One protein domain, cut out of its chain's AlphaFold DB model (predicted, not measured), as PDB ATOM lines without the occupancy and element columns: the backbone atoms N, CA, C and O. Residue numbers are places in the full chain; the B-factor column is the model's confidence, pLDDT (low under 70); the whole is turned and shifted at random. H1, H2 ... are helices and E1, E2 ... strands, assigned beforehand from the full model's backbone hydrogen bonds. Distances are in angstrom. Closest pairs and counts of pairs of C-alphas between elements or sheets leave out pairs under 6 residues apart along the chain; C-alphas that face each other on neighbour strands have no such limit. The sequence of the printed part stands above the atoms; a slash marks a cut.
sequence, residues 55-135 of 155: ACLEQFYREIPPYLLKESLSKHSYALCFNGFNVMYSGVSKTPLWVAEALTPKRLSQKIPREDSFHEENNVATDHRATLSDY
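This is residues 55 to 135 of the 155 residues of the protein "Endonuclease_NS domain-containing protein" of Acinetobacter johnsonii SH046 (UniProt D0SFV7). With little regular structure, this is a small, strongly twisted three-stranded sheet among long loops, residues 109 to 131 sweeping out widely beyond it. The 81 printed residues include three named helices and three strands, ordered H1, E1, E2, E3, H2, H3; the antiparallel sheet runs E1 - E2 - E3. The class is mixed, with 30 residues in named elements; the whole is only just loose, close to compact, radius of gyration of the C-alphas 14.3 A, spanning 37 by 32 by 17 A.

H1, residues 71 to 74, only grazes the sheet. E1, residues 77 to 82, and E2, residues 85 to 90, form a hairpin; N 80 and O 87 are 2.8 A apart. E2 and E3, residues 95 to 100, form another, with N 88 and O 98 3.0 A apart; E1, E2 and E3 make a meander, each strand the antiparallel neighbour of the one before. H2, residues 105 to 108, and H3, residues 132 to 135, are apart. Each helix is too short for an O i to N i+4 pair.

E1 measures 16.1 A, E2 16.3 A, E3 14.1 A. H1 begins at C-alpha 71 (0.887, 84.506, 13.138); H3 ends at C-alpha 135 (23.394, 68.961, 15.822).

The printed part has no cut. The H2 to H3 link is long; residues 108 to 117 stand free. No printed residue is under 70.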
ATOM      1  N   ALA A  55      15.425  86.628 -10.201       79.88
ATOM      2  CA  ALA A  55      16.056  85.323 -10.016       79.88
ATOM      3  C   ALA A  55      15.528  84.530  -8.799       79.88
ATOM      4  O   ALA A  55      15.508  83.298  -8.827       79.88
ATOM      5  N   CYS A  56      15.081  85.210  -7.734       86.69
ATOM      6  CA  CYS A  56      14.442  84.559  -6.590       86.69
ATOM      7  C   CYS A  56      13.047  84.052  -6.962       86.69
ATOM      8  O   CYS A  56      12.679  82.938  -6.593       86.69
ATOM      9  N   LEU A  57      12.272  84.854  -7.698       92.19
ATOM     10  CA  LEU A  57      10.899  84.507  -8.066       92.19
ATOM     11  C   LEU A  57      10.838  83.301  -9.008       92.19
ATOM     12  O   LEU A  57       9.952  82.464  -8.855       92.19
ATOM     13  N   GLU A  58      11.831  83.146  -9.884       92.44
ATOM     14  CA  GLU A  58      11.956  82.011 -10.813       92.44
ATOM     15  C   GLU A  58      11.990  80.630 -10.128       92.44
ATOM     16  O   GLU A  58      11.758  79.612 -10.779       92.44
ATOM     17  N   GLN A  59      12.282  80.560  -8.824       92.25
ATOM     18  CA  GLN A  59      12.277  79.291  -8.085       92.25
ATOM     19  C   GLN A  59      10.881  78.858  -7.635       92.25
ATOM     20  O   GLN A  59      10.688  77.694  -7.283       92.25
ATOM     21  N   PHE A  60       9.914  79.775  -7.617       94.50
ATOM     22  CA  PHE A  60       8.546  79.475  -7.226       94.50
ATOM     23  C   PHE A  60       7.716  79.060  -8.434       94.50
ATOM     24  O   PHE A  60       7.852  79.587  -9.539       94.50
ATOM     25  N   TYR A  61       6.782  78.138  -8.210       93.44
ATOM     26  CA  TYR A  61       5.804  77.801  -9.230       93.44
ATOM     27  C   TYR A  61       4.980  79.042  -9.591       93.44
ATOM     28  O   TYR A  61       4.358  79.655  -8.724       93.44
ATOM     29  N   ARG A  62       4.979  79.399 -10.882       94.19
ATOM     30  CA  ARG A  62       4.322  80.607 -11.410       94.19
ATOM     31  C   ARG A  62       4.785  81.905 -10.739       94.19
ATOM     32  O   ARG A  62       4.006  82.847 -10.695       94.19
ATOM     33  N   GLU A  63       6.011  81.940 -10.211       94.06
ATOM     34  CA  GLU A  63       6.593  83.132  -9.577       94.06
ATOM     35  C   GLU A  63       5.804  83.629  -8.348       94.06
ATOM     36  O   GLU A  63       5.911  84.787  -7.950       94.06
ATOM     37  N   ILE A  64       5.014  82.748  -7.718       92.44
ATOM     38  CA  ILE A  64       4.175  83.081  -6.561       92.44
ATOM     39  C   ILE A  64       4.741  82.400  -5.304       92.44
ATOM     40  O   ILE A  64       4.627  81.175  -5.172       92.44
ATOM     41  N   PRO A  65       5.332  83.155  -4.358       92.44
ATOM     42  CA  PRO A  65       5.816  82.592  -3.106       92.44
ATOM     43  C   PRO A  65       4.662  82.226  -2.151       92.44
ATOM     44  O   PRO A  65       3.631  82.905  -2.133       92.44
ATOM     45  N   PRO A  66       4.824  81.193  -1.302       92.12
ATOM     46  CA  PRO A  66       3.883  80.908  -0.224       92.12
ATOM     47  C   PRO A  66       3.860  82.032   0.818       92.12
ATOM     48  O   PRO A  66       4.905  82.560   1.199       92.12
ATOM     49  N   TYR A  67       2.677  82.336   1.349       90.06
ATOM     50  CA  TYR A  67       2.502  83.246   2.480       90.06
ATOM     51  C   TYR A  67       2.183  82.471   3.762       90.06
ATOM     52  O   TYR A  67       1.541  81.418   3.743       90.06
ATOM     53  N   LEU A  68       2.648  82.990   4.897       93.44
ATOM     54  CA  LEU A  68       2.395  82.393   6.204       93.44
ATOM     55  C   LEU A  68       1.005  82.814   6.694       93.44
ATOM     56  O   LEU A  68       0.721  83.995   6.851       93.44
ATOM     57  N   LEU A  69       0.130  81.835   6.922       92.12
ATOM     58  CA  LEU A  69      -1.251  82.069   7.369       92.12
ATOM     59  C   LEU A  69      -1.391  82.229   8.885       92.12
ATOM     60  O   LEU A  69      -2.331  82.857   9.362       92.12
ATOM     61  N   LYS A  70      -0.501  81.593   9.651       95.12
ATOM     62  CA  LYS A  70      -0.541  81.598  11.115       95.12
ATOM     63  C   LYS A  70       0.470  82.602  11.640       95.12
ATOM     64  O   LYS A  70       1.654  82.464  11.349       95.12
ATOM     65  N   GLU A  71       0.021  83.499  12.511       93.50
ATOM     66  CA  GLU A  71       0.887  84.506  13.138       93.50
ATOM     67  C   GLU A  71       2.072  83.881  13.889       93.50
ATOM     68  O   GLU A  71       3.183  84.401  13.880       93.50
ATOM     69  N   SER A  72       1.875  82.693  14.470       93.56
ATOM     70  CA  SER A  72       2.940  81.964  15.162       93.56
ATOM     71  C   SER A  72       4.118  81.584  14.258       93.56
ATOM     72  O   SER A  72       5.205  81.353  14.773       93.56
ATOM     73  N   LEU A  73       3.908  81.480  12.940       94.81
ATOM     74  CA  LEU A  73       4.964  81.168  11.971       94.81
ATOM     75  C   LEU A  73       5.761  82.411  11.557       94.81
ATOM     76  O   LEU A  73       6.897  82.267  11.125       94.81
ATOM     77  N   SER A  74       5.191  83.610  11.701       94.38
ATOM     78  CA  SER A  74       5.846  84.880  11.359       94.38
ATOM     79  C   SER A  74       6.876  85.315  12.409       94.38
ATOM     80  O   SER A  74       7.739  86.155  12.150       94.38
ATOM     81  N   LYS A  75       6.809  84.750  13.621       95.75
ATOM     82  CA  LYS A  75       7.758  85.056  14.694       95.75
ATOM     83  C   LYS A  75       9.170  84.625  14.290       95.75
ATOM     84  O   LYS A  75       9.441  83.436  14.159       95.75
ATOM     85  N   HIS A  76      10.066  85.604  14.160       96.44
ATOM     86  CA  HIS A  76      11.462  85.396  13.755       96.44
ATOM     87  C   HIS A  76      11.584  84.617  12.434       96.44
ATOM     88  O   HIS A  76      12.455  83.760  12.291       96.44
ATOM     89  N   SER A  77      10.686  84.882  11.482       96.38
ATOM     90  CA  SER A  77      10.770  84.312  10.141       96.38
ATOM     91  C   SER A  77      11.682  85.145   9.244       96.38
ATOM     92  O   SER A  77      11.565  86.371   9.216       96.38
ATOM     93  N   TYR A  78      12.529  84.484   8.462       95.00
ATOM     94  CA  TYR A  78      13.455  85.115   7.527       95.00
ATOM     95  C   TYR A  78      13.197  84.576   6.120       95.00
ATOM     96  O   TYR A  78      13.356  83.380   5.873       95.00
ATOM     97  N   ALA A  79      12.808  85.452   5.193       94.06
ATOM     98  CA  ALA A  79      12.746  85.120   3.775       94.06
ATOM     99  C   ALA A  79      14.146  85.282   3.173       94.06
ATOM    100  O   ALA A  79      14.640  86.399   3.024       94.06
ATOM    101  N   LEU A  80      14.790  84.163   2.861       92.44
ATOM    102  CA  LEU A  80      16.152  84.107   2.349       92.44
ATOM    103  C   LEU A  80      16.138  83.686   0.882       92.44
ATOM    104  O   LEU A  80      15.448  82.735   0.502       92.44
ATOM    105  N   CYS A  81      16.932  84.372   0.066       91.06
ATOM    106  CA  CYS A  81      17.086  84.051  -1.343       91.06
ATOM    107  C   CYS A  81      18.543  83.767  -1.688       91.06
ATOM    108  O   CYS A  81      19.436  84.561  -1.389       91.06
ATOM    109  N   PHE A  82      18.749  82.651  -2.380       88.56
ATOM    110  CA  PHE A  82      20.045  82.190  -2.842       88.56
ATOM    111  C   PHE A  82      20.012  81.938  -4.343       88.56
ATOM    112  O   PHE A  82      18.960  81.909  -4.986       88.56
ATOM    113  N   ASN A  83      21.188  81.723  -4.926       86.38
ATOM    114  CA  ASN A  83      21.268  81.341  -6.325       86.38
ATOM    115  C   ASN A  83      20.701  79.924  -6.517       86.38
ATOM    116  O   ASN A  83      21.356  78.933  -6.196       86.38
ATOM    117  N   GLY A  84      19.481  79.843  -7.047       87.75
ATOM    118  CA  GLY A  84      18.827  78.590  -7.415       87.75
ATOM    119  C   GLY A  84      17.871  78.006  -6.375       87.75
ATOM    120  O   GLY A  84      17.323  76.939  -6.647       87.75
ATOM    121  N   PHE A  85      17.644  78.662  -5.236       91.25
ATOM    122  CA  PHE A  85      16.611  78.269  -4.271       91.25
ATOM    123  C   PHE A  85      16.243  79.419  -3.318       91.25
ATOM    124  O   PHE A  85      17.009  80.362  -3.131       91.25
ATOM    125  N   ASN A  86      15.073  79.318  -2.688       93.19
ATOM    126  CA  ASN A  86      14.622  80.215  -1.622       93.19
ATOM    127  C   ASN A  86      14.297  79.418  -0.368       93.19
ATOM    128  O   ASN A  86      13.838  78.281  -0.454       93.19
ATOM    129  N   VAL A  87      14.465  80.043   0.792       93.25
ATOM    130  CA  VAL A  87      14.170  79.446   2.093       93.25
ATOM    131  C   VAL A  87      13.307  80.411   2.889       93.25
ATOM    132  O   VAL A  87      13.658  81.578   3.038       93.25
ATOM    133  N   MET A  88      12.208  79.921   3.452       95.44
ATOM    134  CA  MET A  88      11.582  80.591   4.588       95.44
ATOM    135  C   MET A  88      12.104  79.939   5.853       95.44
ATOM    136  O   MET A  88      11.754  78.800   6.148       95.44
ATOM    137  N   TYR A  89      12.968  80.638   6.574       95.44
ATOM    138  CA  TYR A  89      13.636  80.133   7.765       95.44
ATOM    139  C   TYR A  89      12.908  80.572   9.034       95.44
ATOM    140  O   TYR A  89      12.483  81.719   9.136       95.44
ATOM    141  N   SER A  90      12.783  79.673  10.007       96.19
ATOM    142  CA  SER A  90      12.234  79.958  11.332       96.19
ATOM    143  C   SER A  90      13.367  80.038  12.346       96.19
ATOM    144  O   SER A  90      13.979  79.027  12.675       96.19
ATOM    145  N   GLY A  91      13.592  81.225  12.909       96.06
ATOM    146  CA  GLY A  91      14.524  81.422  14.021       96.06
ATOM    147  C   GLY A  91      14.070  80.785  15.336       96.06
ATOM    148  O   GLY A  91      14.861  80.654  16.263       96.06
ATOM    149  N   VAL A  92      12.798  80.377  15.437       96.44
ATOM    150  CA  VAL A  92      12.252  79.699  16.625       96.44
ATOM    151  C   VAL A  92      12.664  78.231  16.659       96.44
ATOM    152  O   VAL A  92      13.067  77.727  17.701       96.44
ATOM    153  N   SER A  93      12.543  77.542  15.524       94.38
ATOM    154  CA  SER A  93      12.946  76.137  15.384       94.38
ATOM    155  C   SER A  93      14.375  75.979  14.878       94.38
ATOM    156  O   SER A  93      14.881  74.863  14.863       94.38
ATOM    157  N   LYS A  94      14.994  77.086  14.454       94.69
ATOM    158  CA  LYS A  94      16.274  77.151  13.754       94.69
ATOM    159  C   LYS A  94      16.332  76.262  12.508       94.69
ATOM    160  O   LYS A  94      17.354  75.675  12.187       94.69
ATOM    161  N   THR A  95      15.207  76.143  11.810       93.38
ATOM    162  CA  THR A  95      15.059  75.284  10.628       93.38
ATOM    163  C   THR A  95      14.184  75.954   9.569       93.38
ATOM    164  O   THR A  95      13.402  76.858   9.887       93.38
ATOM    165  N   PRO A  96      14.263  75.523   8.299       94.44
ATOM    166  CA  PRO A  96      13.326  75.962   7.272       94.44
ATOM    167  C   PRO A  96      11.873  75.590   7.603       94.44
ATOM    168  O   PRO A  96      11.571  74.434   7.888       94.44
ATOM    169  N   LEU A  97      10.959  76.552   7.476       94.81
ATOM    170  CA  LEU A  97       9.522  76.292   7.339       94.81
ATOM    171  C   LEU A  97       9.216  75.661   5.977       94.81
ATOM    172  O   LEU A  97       8.381  74.766   5.876       94.81
ATOM    173  N   TRP A  98       9.887  76.144   4.932       94.00
ATOM    174  CA  TRP A  98       9.849  75.572   3.591       94.00
ATOM    175  C   TRP A  98      11.064  76.007   2.780       94.00
ATOM    176  O   TRP A  98      11.748  76.982   3.104       94.00
ATOM    177  N   VAL A  99      11.291  75.280   1.690       94.00
ATOM    178  CA  VAL A  99      12.306  75.578   0.686       94.00
ATOM    179  C   VAL A  99      11.682  75.441  -0.699       94.00
ATOM    180  O   VAL A  99      10.864  74.549  -0.919       94.00
ATOM    181  N   ALA A 100      12.036  76.342  -1.610       94.00
ATOM    182  CA  ALA A 100      11.550  76.343  -2.984       94.00
ATOM    183  C   ALA A 100      12.722  76.330  -3.965       94.00
ATOM    184  O   ALA A 100      13.602  77.191  -3.901       94.00
ATOM    185  N   GLU A 101      12.703  75.377  -4.891       92.56
ATOM    186  CA  GLU A 101      13.648  75.282  -5.999       92.56
ATOM    187  C   GLU A 101      12.935  74.863  -7.287       92.56
ATOM    188  O   GLU A 101      12.066  73.988  -7.288       92.56
ATOM    189  N   ALA A 102      13.332  75.465  -8.408       92.44
ATOM    190  CA  ALA A 102      12.877  75.037  -9.722       92.44
ATOM    191  C   ALA A 102      13.841  73.991 -10.296       92.44
ATOM    192  O   ALA A 102      14.979  74.309 -10.658       92.44
ATOM    193  N   LEU A 103      13.379  72.745 -10.424       91.81
ATOM    194  CA  LEU A 103      14.144  71.659 -11.035       91.81
ATOM    195  C   LEU A 103      13.880  71.584 -12.541       91.81
ATOM    196  O   LEU A 103      12.744  71.483 -12.996       91.81
ATOM    197  N   THR A 104      14.956  71.596 -13.326       91.00
ATOM    198  CA  THR A 104      14.917  71.420 -14.784       91.00
ATOM    199  C   THR A 104      15.864  70.295 -15.193       91.00
ATOM    200  O   THR A 104      16.862  70.074 -14.499       91.00
ATOM    201  N   PRO A 105      15.650  69.621 -16.339       93.50
ATOM    202  CA  PRO A 105      16.589  68.608 -16.829       93.50
ATOM    203  C   PRO A 105      18.031  69.128 -16.926       93.50
ATOM    204  O   PRO A 105      18.973  68.413 -16.597       93.50
ATOM    205  N   LYS A 106      18.203  70.406 -17.297       90.06
ATOM    206  CA  LYS A 106      19.507  71.080 -17.345       90.06
ATOM    207  C   LYS A 106      20.154  71.231 -15.965       90.06
ATOM    208  O   LYS A 106      21.370  71.145 -15.878       90.06
ATOM    209  N   ARG A 107      19.385  71.498 -14.904       87.06
ATOM    210  CA  ARG A 107      19.919  71.559 -13.529       87.06
ATOM    211  C   ARG A 107      20.266  70.168 -13.011       87.06
ATOM    212  O   ARG A 107      21.323  69.995 -12.421       87.06
ATOM    213  N   LEU A 108      19.413  69.184 -13.286       89.31
ATOM    214  CA  LEU A 108      19.604  67.797 -12.851       89.31
ATOM    215  C   LEU A 108      20.803  67.112 -13.518       89.31
ATOM    216  O   LEU A 108      21.394  66.208 -12.937       89.31
ATOM    217  N   SER A 109      21.189  67.537 -14.724       89.56
ATOM    218  CA  SER A 109      22.355  66.983 -15.420       89.56
ATOM    219  C   SER A 109      23.697  67.538 -14.929       89.56
ATOM    220  O   SER A 109      24.748  67.018 -15.313       89.56
ATOM    221  N   GLN A 110      23.696  68.572 -14.080       84.75
ATOM    222  CA  GLN A 110      24.927  69.142 -13.539       84.75
ATOM    223  C   GLN A 110      25.525  68.224 -12.475       84.75
ATOM    224  O   GLN A 110      24.937  67.992 -11.422       84.75
ATOM    225  N   LYS A 111      26.749  67.751 -12.718       83.00
ATOM    226  CA  LYS A 111      27.549  67.064 -11.703       83.00
ATOM    227  C   LYS A 111      28.315  68.096 -10.902       83.00
ATOM    228  O   LYS A 111      29.301  68.657 -11.373       83.00
ATOM    229  N   ILE A 112      27.833  68.354  -9.700       80.06
ATOM    230  CA  ILE A 112      28.463  69.266  -8.760       80.06
ATOM    231  C   ILE A 112      29.036  68.427  -7.616       80.06
ATOM    232  O   ILE A 112      28.298  67.609  -7.061       80.06
ATOM    233  N   PRO A 113      30.328  68.584  -7.273       81.06
ATOM    234  CA  PRO A 113      30.898  67.884  -6.134       81.06
ATOM    235  C   PRO A 113      30.201  68.339  -4.856       81.06
ATOM    236  O   PRO A 113      29.900  69.520  -4.683       81.06
ATOM    237  N   ARG A 114      29.943  67.388  -3.960       79.50
ATOM    238  CA  ARG A 114      29.423  67.708  -2.638       79.50
ATOM    239  C   ARG A 114      30.528  68.394  -1.844       79.50
ATOM    240  O   ARG A 114      31.590  67.812  -1.640       79.50
ATOM    241  N   GLU A 115      30.261  69.608  -1.397       77.88
ATOM    242  CA  GLU A 115      31.084  70.268  -0.390       77.88
ATOM    243  C   GLU A 115      30.541  69.917   1.000       77.88
ATOM    244  O   GLU A 115      29.377  69.534   1.124       77.88
ATOM    245  N   ASP A 116      31.386  70.005   2.033       77.50
ATOM    246  CA  ASP A 116      31.061  69.722   3.448       77.50
ATOM    247  C   ASP A 116      31.223  70.957   4.368       77.50
ATOM    248  O   ASP A 116      31.484  70.854   5.565       77.50
ATOM    249  N   SER A 117      31.064  72.156   3.798       82.19
ATOM    250  CA  SER A 117      31.130  73.462   4.465       82.19
ATOM    251  C   SER A 117      29.788  73.913   5.075       82.19
ATOM    252  O   SER A 117      29.135  74.841   4.596       82.19
ATOM    253  N   PHE A 118      29.355  73.241   6.143       86.56
ATOM    254  CA  PHE A 118      28.216  73.693   6.948       86.56
ATOM    255  C   PHE A 118      28.575  74.987   7.698       86.56
ATOM    256  O   PHE A 118      29.587  75.023   8.402       86.56
ATOM    257  N   HIS A 119      27.747  76.025   7.579       88.25
ATOM    258  CA  HIS A 119      27.965  77.332   8.202       88.25
ATOM    259  C   HIS A 119      26.640  77.986   8.606       88.25
ATOM    260  O   HIS A 119      25.570  77.599   8.140       88.25
ATOM    261  N   GLU A 120      26.720  78.973   9.491       92.12
ATOM    262  CA  GLU A 120      25.560  79.755   9.914       92.12
ATOM    263  C   GLU A 120      25.189  80.806   8.860       92.12
ATOM    264  O   GLU A 120      26.071  81.354   8.193       92.12
ATOM    265  N   GLU A 121      23.902  81.151   8.751       92.12
ATOM    266  CA  GLU A 121      23.474  82.200   7.820       92.12
ATOM    267  C   GLU A 121      23.688  83.600   8.386       92.12
ATOM    268  O   GLU A 121      23.090  83.985   9.394       92.12
ATOM    269  N   ASN A 122      24.460  84.424   7.683       92.38
ATOM    270  CA  ASN A 122      24.789  85.760   8.174       92.38
ATOM    271  C   ASN A 122      23.632  86.763   8.079       92.38
ATOM    272  O   ASN A 122      23.615  87.735   8.834       92.38
ATOM    273  N   ASN A 123      22.647  86.504   7.217       91.81
ATOM    274  CA  ASN A 123      21.430  87.312   7.117       91.81
ATOM    275  C   ASN A 123      20.383  86.981   8.198       91.81
ATOM    276  O   ASN A 123      19.361  87.662   8.296       91.81
ATOM    277  N   VAL A 124      20.624  85.960   9.026       95.12
ATOM    278  CA  VAL A 124      19.806  85.631  10.200       95.12
ATOM    279  C   VAL A 124      20.443  86.269  11.440       95.12
ATOM    280  O   VAL A 124      21.669  86.374  11.540       95.12
ATOM    281  N   ALA A 125      19.629  86.723  12.396       96.69
ATOM    282  CA  ALA A 125      20.144  87.256  13.660       96.69
ATOM    283  C   ALA A 125      20.899  86.164  14.438       96.69
ATOM    284  O   ALA A 125      20.505  85.002  14.404       96.69
ATOM    285  N   THR A 126      21.998  86.512  15.112       96.31
ATOM    286  CA  THR A 126      22.919  85.533  15.722       96.31
ATOM    287  C   THR A 126      22.242  84.581  16.709       96.31
ATOM    288  O   THR A 126      22.562  83.399  16.745       96.31
ATOM    289  N   ASP A 127      21.274  85.067  17.477       96.75
ATOM    290  CA  ASP A 127      20.466  84.299  18.428       96.75
ATOM    291  C   ASP A 127      19.488  83.314  17.765       96.75
ATOM    292  O   ASP A 127      19.029  82.363  18.400       96.75
ATOM    293  N   HIS A 128      19.197  83.510  16.481       96.88
ATOM    294  CA  HIS A 128      18.255  82.713  15.702       96.88
ATOM    295  C   HIS A 128      18.919  81.739  14.729       96.88
ATOM    296  O   HIS A 128      18.215  80.931  14.132       96.88
ATOM    297  N   ARG A 129      20.242  81.799  14.561       95.50
ATOM    298  CA  ARG A 129      20.996  80.858  13.721       95.50
ATOM    299  C   ARG A 129      21.055  79.493  14.390       95.50
ATOM    300  O   ARG A 129      21.189  79.410  15.620       95.50
ATOM    301  N   ALA A 130      21.018  78.427  13.599       93.88
ATOM    302  CA  ALA A 130      21.520  77.158  14.081       93.88
ATOM    303  C   ALA A 130      23.008  77.019  13.794       93.88
ATOM    304  O   ALA A 130      23.630  77.719  12.996       93.88
ATOM    305  N   THR A 131      23.601  76.176  14.618       93.12
ATOM    306  CA  THR A 131      25.035  76.062  14.804       93.12
ATOM    307  C   THR A 131      25.414  74.594  14.755       93.12
ATOM    308  O   THR A 131      24.595  73.699  14.980       93.12
ATOM    309  N   LEU A 132      26.697  74.308  14.538       92.00
ATOM    310  CA  LEU A 132      27.190  72.929  14.590       92.00
ATOM    311  C   LEU A 132      26.904  72.254  15.939       92.00
ATOM    312  O   LEU A 132      26.695  71.042  15.978       92.00
ATOM    313  N   SER A 133      26.882  73.017  17.033       93.31
ATOM    314  CA  SER A 133      26.544  72.515  18.367       93.31
ATOM    315  C   SER A 133      25.099  72.047  18.500       93.31
ATOM    316  O   SER A 133      24.866  71.115  19.260       93.31
ATOM    317  N   ASP A 134      24.154  72.621  17.748       93.31
ATOM    318  CA  ASP A 134      22.741  72.215  17.814       93.31
ATOM    319  C   ASP A 134      22.540  70.774  17.288       93.31
ATOM    320  O   ASP A 134      21.640  70.056  17.722       93.31
ATOM    321  N   TYR A 135      23.427  70.313  16.398       92.44
ATOM    322  CA  TYR A 135      23.394  68.961  15.822       92.44
ATOM    323  C   TYR A 135      24.418  68.003  16.439       92.44
ATOM    324  O   TYR A 135      24.225  66.785  16.455       92.44
TER     325      TYR A 135